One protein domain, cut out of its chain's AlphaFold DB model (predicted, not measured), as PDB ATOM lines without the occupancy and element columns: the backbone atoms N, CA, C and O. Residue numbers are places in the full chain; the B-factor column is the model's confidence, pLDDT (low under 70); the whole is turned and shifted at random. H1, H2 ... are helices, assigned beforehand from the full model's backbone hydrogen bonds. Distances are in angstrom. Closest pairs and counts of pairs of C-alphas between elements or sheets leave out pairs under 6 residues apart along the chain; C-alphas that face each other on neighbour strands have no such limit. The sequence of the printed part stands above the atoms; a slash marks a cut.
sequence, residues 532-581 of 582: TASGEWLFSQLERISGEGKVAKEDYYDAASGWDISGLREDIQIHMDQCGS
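AT A GLANCE: This is residues 532 to 581 of the 582 residues of an uncharacterized protein of Chrysochromulina tobinii (UniProt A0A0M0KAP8). Two helices of similar length, H1 and H2, lie side by side and run the same way, and a long loop folds back from the end of H1 to the beginning of H2. Within that loop a small turn, with residues 557 to 558 paired antiparallel with residues 562 to 563, lies toward one end of the long axis, and Ser 581 lies at the other. The printed part has 50 residues with two named helices, H1 then H2, and no named strand; the class is all helix. The whole is compact, with a radius of gyration of the C-alphas of 10.7 A, and elongated, spanning 37 by 20 by 16 A.

IN THESE COORDINATES: H1 is residues 533 to 546, 20.1 A from first to last C-alpha, and begins with C-alpha 533 at (66.135, 91.139, 110.508). Residues 547 to 564 hold no named element; Ala 560 among them has its C-alpha at (56.739, 90.127, 123.750). H2 is residues 565 to 579, 21.1 A long, and ends with C-alpha 579 at (59.280, 114.726, 101.802).

HOW THE PARTS SIT: H1 and H2 touch, with 14 pairs of C-alphas within 8 A. Their closest C-alphas are those of Leu 542 and Ile 572, 5.5 A apart. The two run the same way at a shallow tilt of 25 degrees, and their centres are 10.4 A apart. In H1 and H2 every O i to N i+4 pair is within hydrogen-bond range.

THE WHOLE: The two C-alphas farthest apart are those of Ala 560 and Ser 581, at 36.9 A. The link from H1 to H2, 18 residues, is long. The printed part has no cut. Its mean pLDDT is 94.7, and no printed residue is under 70.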
ATOM      1  N   THR A 532      62.594  89.589 112.986       80.19
ATOM      2  CA  THR A 532      63.708  90.450 113.439       80.19
ATOM      3  C   THR A 532      64.545  91.185 112.389       80.19
ATOM      4  O   THR A 532      64.554  92.416 112.416       80.19
ATOM      5  N   ALA A 533      65.216  90.504 111.462       87.88
ATOM      6  CA  ALA A 533      66.135  91.139 110.508       87.88
ATOM      7  C   ALA A 533      65.430  92.142 109.573       87.88
ATOM      8  O   ALA A 533      65.985  93.184 109.218       87.88
ATOM      9  N   SER A 534      64.179  91.853 109.201       91.56
ATOM     10  CA  SER A 534      63.333  92.757 108.415       91.56
ATOM     11  C   SER A 534      62.898  93.994 109.213       91.56
ATOM     12  O   SER A 534      62.857  95.089 108.652       91.56
ATOM     13  N   GLY A 535      62.625  93.838 110.511       95.88
ATOM     14  CA  GLY A 535      62.254  94.926 111.419       95.88
ATOM     15  C   GLY A 535      63.407  95.890 111.690       95.88
ATOM     16  O   GLY A 535      63.242  97.093 111.509       95.88
ATOM     17  N   GLU A 536      64.600  95.375 112.011       96.88
ATOM     18  CA  GLU A 536      65.787  96.218 112.227       96.88
ATOM     19  C   GLU A 536      66.174  97.007 110.979       96.88
ATOM     20  O   GLU A 536      66.428  98.208 111.069       96.88
ATOM     21  N   TRP A 537      66.136  96.379 109.799       96.38
ATOM     22  CA  TRP A 537      66.414  97.084 108.549       96.38
ATOM     23  C   TRP A 537      65.399  98.201 108.264       96.38
ATOM     24  O   TRP A 537      65.794  99.296 107.858       96.38
ATOM     25  N   LEU A 538      64.103  97.945 108.492       97.19
ATOM     26  CA  LEU A 538      63.043  98.944 108.332       97.19
ATOM     27  C   LEU A 538      63.204 100.101 109.325       97.19
ATOM     28  O   LEU A 538      63.163 101.256 108.909       97.19
ATOM     29  N   PHE A 539      63.466  99.812 110.602       97.81
ATOM     30  CA  PHE A 539      63.723 100.837 111.613       97.81
ATOM     31  C   PHE A 539      64.937 101.705 111.248       97.81
ATOM     32  O   PHE A 539      64.841 102.929 111.284       97.81
ATOM     33  N   SER A 540      66.035 101.109 110.768       96.88
ATOM     34  CA  SER A 540      67.192 101.868 110.267       96.88
ATOM     35  C   SER A 540      66.879 102.743 109.042       96.88
ATOM     36  O   SER A 540      67.533 103.769 108.848       96.88
ATOM     37  N   GLN A 541      65.907 102.373 108.193       97.12
ATOM     38  CA  GLN A 541      65.427 103.275 107.136       97.12
ATOM     39  C   GLN A 541      64.584 104.413 107.716       97.12
ATOM     40  O   GLN A 541      64.780 105.561 107.321       97.12
ATOM     41  N   LEU A 542      63.677 104.114 108.650       97.19
ATOM     42  CA  LEU A 542      62.822 105.114 109.286       97.19
ATOM     43  C   LEU A 542      63.661 106.165 110.023       97.19
ATOM     44  O   LEU A 542      63.514 107.347 109.730       97.19
ATOM     45  N   GLU A 543      64.610 105.743 110.864       97.31
ATOM     46  CA  GLU A 543      65.524 106.636 111.589       97.31
ATOM     47  C   GLU A 543      66.352 107.518 110.637       97.31
ATOM     48  O   GLU A 543      66.503 108.722 110.859       97.31
ATOM     49  N   ARG A 544      66.826 106.962 109.515       96.69
ATOM     50  CA  ARG A 544      67.555 107.726 108.489       96.69
ATOM     51  C   ARG A 544      66.685 108.791 107.812       96.69
ATOM     52  O   ARG A 544      67.205 109.842 107.447       96.69
ATOM     53  N   ILE A 545      65.391 108.529 107.613       96.31
ATOM     54  CA  ILE A 545      64.463 109.463 106.955       96.31
ATOM     55  C   ILE A 545      63.922 110.501 107.952       96.31
ATOM     56  O   ILE A 545      63.805 111.678 107.612       96.31
ATOM     57  N   SER A 546      63.624 110.104 109.193       95.94
ATOM     58  CA  SER A 546      63.217 111.026 110.256       95.94
ATOM     59  C   SER A 546      64.371 111.923 110.706       95.94
ATOM     60  O   SER A 546      64.147 113.083 111.063       95.94
ATOM     61  N   GLY A 547      65.597 111.402 110.679       94.62
ATOM     62  CA  GLY A 547      66.761 111.908 111.400       94.62
ATOM     63  C   GLY A 547      66.948 111.157 112.721       94.62
ATOM     64  O   GLY A 547      65.960 110.833 113.391       94.62
ATOM     65  N   GLU A 548      68.213 110.912 113.071       91.19
ATOM     66  CA  GLU A 548      68.654 110.158 114.254       91.19
ATOM     67  C   GLU A 548      67.982 110.656 115.543       91.19
ATOM     68  O   GLU A 548      67.835 111.863 115.765       91.19
ATOM     69  N   GLY A 549      67.544 109.718 116.387       90.06
ATOM     70  CA  GLY A 549      66.938 110.018 117.688       90.06
ATOM     71  C   GLY A 549      65.551 110.684 117.672       90.06
ATOM     72  O   GLY A 549      65.065 111.065 118.736       90.06
ATOM     73  N   LYS A 550      64.882 110.837 116.516       95.06
ATOM     74  CA  LYS A 550      63.477 111.308 116.466       95.06
ATOM     75  C   LYS A 550      62.430 110.211 116.652       95.06
ATOM     76  O   LYS A 550      61.262 110.533 116.852       95.06
ATOM     77  N   VAL A 551      62.836 108.954 116.528       96.94
ATOM     78  CA  VAL A 551      61.970 107.774 116.538       96.94
ATOM     79  C   VAL A 551      62.600 106.776 117.504       96.94
ATOM     80  O   VAL A 551      63.777 106.456 117.355       96.94
ATOM     81  N   ALA A 552      61.857 106.334 118.519       97.31
ATOM     82  CA  ALA A 552      62.371 105.407 119.522       97.31
ATOM     83  C   ALA A 552      62.221 103.958 119.029       97.31
ATOM     84  O   ALA A 552      61.238 103.624 118.364       97.31
ATOM     85  N   LYS A 553      63.174 103.073 119.353       97.31
ATOM     86  CA  LYS A 553      63.083 101.648 118.975       97.31
ATOM     87  C   LYS A 553      61.908 100.978 119.690       97.31
ATOM     88  O   LYS A 553      61.234 100.129 119.123       97.31
ATOM     89  N   GLU A 554      61.642 101.435 120.905       97.19
ATOM     90  CA  GLU A 554      60.588 101.009 121.817       97.19
ATOM     91  C   GLU A 554      59.171 101.267 121.272       97.19
ATOM     92  O   GLU A 554      58.239 100.578 121.677       97.19
ATOM     93  N   ASP A 555      59.000 102.210 120.334       97.56
ATOM     94  CA  ASP A 555      57.702 102.490 119.701       97.56
ATOM     95  C   ASP A 555      57.303 101.411 118.667       97.56
ATOM     96  O   ASP A 555      56.121 101.259 118.365       97.56
ATOM     97  N   TYR A 556      58.274 100.653 118.133       97.62
ATOM     98  CA  TYR A 556      58.078  99.657 117.060       97.62
ATOM     99  C   TYR A 556      58.607  98.263 117.412       97.62
ATOM    100  O   TYR A 556      58.473  97.340 116.607       97.62
ATOM    101  N   TYR A 557      59.236  98.099 118.575       97.88
ATOM    102  CA  TYR A 557      59.766  96.831 119.054       97.88
ATOM    103  C   TYR A 557      59.361  96.590 120.505       97.88
ATOM    104  O   TYR A 557      59.824  97.268 121.423       97.88
ATOM    105  N   ASP A 558      58.557  95.555 120.702       97.25
ATOM    106  CA  ASP A 558      58.220  95.009 122.008       97.25
ATOM    107  C   ASP A 558      58.879  93.632 122.155       97.25
ATOM    108  O   ASP A 558      58.844  92.797 121.251       97.25
ATOM    109  N   ALA A 559      59.466  93.361 123.319       95.69
ATOM    110  CA  ALA A 559      60.084  92.072 123.607       95.69
ATOM    111  C   ALA A 559      59.079  90.900 123.585       95.69
ATOM    112  O   ALA A 559      59.496  89.758 123.394       95.69
ATOM    113  N   ALA A 560      57.779  91.158 123.782       96.00
ATOM    114  CA  ALA A 560      56.739  90.127 123.750       96.00
ATOM    115  C   ALA A 560      56.163  89.860 122.346       96.00
ATOM    116  O   ALA A 560      55.862  88.708 122.033       96.00
ATOM    117  N   SER A 561      56.001  90.890 121.507       94.62
ATOM    118  CA  SER A 561      55.391  90.777 120.168       94.62
ATOM    119  C   SER A 561      56.369  90.914 118.993       94.62
ATOM    120  O   SER A 561      56.002  90.638 117.851       94.62
ATOM    121  N   GLY A 562      57.627  91.265 119.257       96.31
ATOM    122  CA  GLY A 562      58.641  91.500 118.238       96.31
ATOM    123  C   GLY A 562      58.499  92.873 117.582       96.31
ATOM    124  O   GLY A 562      58.172  93.864 118.231       96.31
ATOM    125  N   TRP A 563      58.799  92.938 116.285       97.44
ATOM    126  CA  TRP A 563      58.741  94.176 115.508       97.44
ATOM    127  C   TRP A 563      57.355  94.417 114.910       97.44
ATOM    128  O   TRP A 563      56.860  93.578 114.153       97.44
ATOM    129  N   ASP A 564      56.799  95.612 115.114       97.12
ATOM    130  CA  ASP A 564      55.656  96.103 114.345       97.12
ATOM    131  C   ASP A 564      56.097  96.535 112.936       97.12
ATOM    132  O   ASP A 564      56.301  97.708 112.612       97.12
ATOM    133  N   ILE A 565      56.244  95.535 112.067       96.69
ATOM    134  CA  ILE A 565      56.557  95.711 110.643       96.69
ATOM    135  C   ILE A 565      55.462  96.526 109.926       96.69
ATOM    136  O   ILE A 565      55.755  97.173 108.918       96.69
ATOM    137  N   SER A 566      54.219  96.509 110.421       95.06
ATOM    138  CA  SER A 566      53.109  97.319 109.902       95.06
ATOM    139  C   SER A 566      53.336  98.802 110.186       95.06
ATOM    140  O   SER A 566      53.458  99.572 109.232       95.06
ATOM    141  N   GLY A 567      53.481  99.180 111.460       96.69
ATOM    142  CA  GLY A 567      53.750 100.557 111.882       96.69
ATOM    143  C   GLY A 567      54.991 101.138 111.202       96.69
ATOM    144  O   GLY A 567      54.924 102.205 110.597       96.69
ATOM    145  N   LEU A 568      56.092 100.375 111.155       97.50
ATOM    146  CA  LEU A 568      57.312 100.788 110.451       97.50
ATOM    147  C   LEU A 568      57.071 101.117 108.970       97.50
ATOM    148  O   LEU A 568      57.610 102.096 108.457       97.50
ATOM    149  N   ARG A 569      56.280 100.308 108.255       96.12
ATOM    150  CA  ARG A 569      55.975 100.557 106.835       96.12
ATOM    151  C   ARG A 569      55.058 101.763 106.650       96.12
ATOM    152  O   ARG A 569      55.263 102.514 105.697       96.12
ATOM    153  N   GLU A 570      54.074 101.942 107.529       96.94
ATOM    154  CA  GLU A 570      53.161 103.087 107.483       96.94
ATOM    155  C   GLU A 570      53.911 104.403 107.725       96.94
ATOM    156  O   GLU A 570      53.793 105.318 106.907       96.94
ATOM    157  N   ASP A 571      54.759 104.487 108.752       97.19
ATOM    158  CA  ASP A 571      55.489 105.722 109.058       97.19
ATOM    159  C   ASP A 571      56.608 106.036 108.050       97.19
ATOM    160  O   ASP A 571      56.799 107.203 107.696       97.19
ATOM    161  N   ILE A 572      57.275 105.025 107.472       96.69
ATOM    162  CA  ILE A 572      58.180 105.238 106.325       96.69
ATOM    163  C   ILE A 572      57.415 105.851 105.142       96.69
ATOM    164  O   ILE A 572      57.897 106.815 104.544       96.69
ATOM    165  N   GLN A 573      56.223 105.338 104.814       95.94
ATOM    166  CA  GLN A 573      55.407 105.885 103.725       95.94
ATOM    167  C   GLN A 573      54.947 107.317 104.034       95.94
ATOM    168  O   GLN A 573      55.078 108.196 103.185       95.94
ATOM    169  N   ILE A 574      54.484 107.583 105.259       95.94
ATOM    170  CA  ILE A 574      54.071 108.920 105.715       95.94
ATOM    171  C   ILE A 574      55.227 109.925 105.612       95.94
ATOM    172  O   ILE A 574      55.014 111.070 105.203       95.94
ATOM    173  N   HIS A 575      56.450 109.519 105.955       95.25
ATOM    174  CA  HIS A 575      57.634 110.358 105.800       95.25
ATOM    175  C   HIS A 575      58.015 110.585 104.329       95.25
ATOM    176  O   HIS A 575      58.351 111.714 103.964       95.25
ATOM    177  N   MET A 576      57.926 109.565 103.468       94.00
ATOM    178  CA  MET A 576      58.158 109.719 102.024       94.00
ATOM    179  C   MET A 576      57.134 110.664 101.376       94.00
ATOM    180  O   MET A 576      57.530 111.567 100.640       94.00
ATOM    181  N   ASP A 577      55.849 110.524 101.710       94.62
ATOM    182  CA  ASP A 577      54.767 111.382 101.211       94.62
ATOM    183  C   ASP A 577      54.943 112.847 101.656       94.62
ATOM    184  O   ASP A 577      54.660 113.774 100.896       94.62
ATOM    185  N   GLN A 578      55.445 113.076 102.877       93.81
ATOM    186  CA  GLN A 578      55.770 114.421 103.364       93.81
ATOM    187  C   GLN A 578      56.976 115.017 102.630       93.81
ATOM    188  O   GLN A 578      56.890 116.151 102.153       93.81
ATOM    189  N   CYS A 579      58.072 114.266 102.492       90.25
ATOM    190  CA  CYS A 579      59.280 114.726 101.802       90.25
ATOM    191  C   CYS A 579      59.056 114.976 100.302       90.25
ATOM    192  O   CYS A 579      59.648 115.899  99.758       90.25
ATOM    193  N   GLY A 580      58.179 114.214  99.641       83.25
ATOM    194  CA  GLY A 580      57.806 114.427  98.237       83.25
ATOM    195  C   GLY A 580      56.868 115.617  97.985       83.25
ATOM    196  O   GLY A 580      56.513 115.870  96.835       83.25
ATOM    197  N   SER A 581      56.439 116.328  99.035       71.38
ATOM    198  CA  SER A 581      55.511 117.470  98.950       71.38
ATOM    199  C   SER A 581      56.163 118.848  99.146       71.38
ATOM    200  O   SER A 581      55.453 119.858  99.129       71.38
TER     201      SER A 581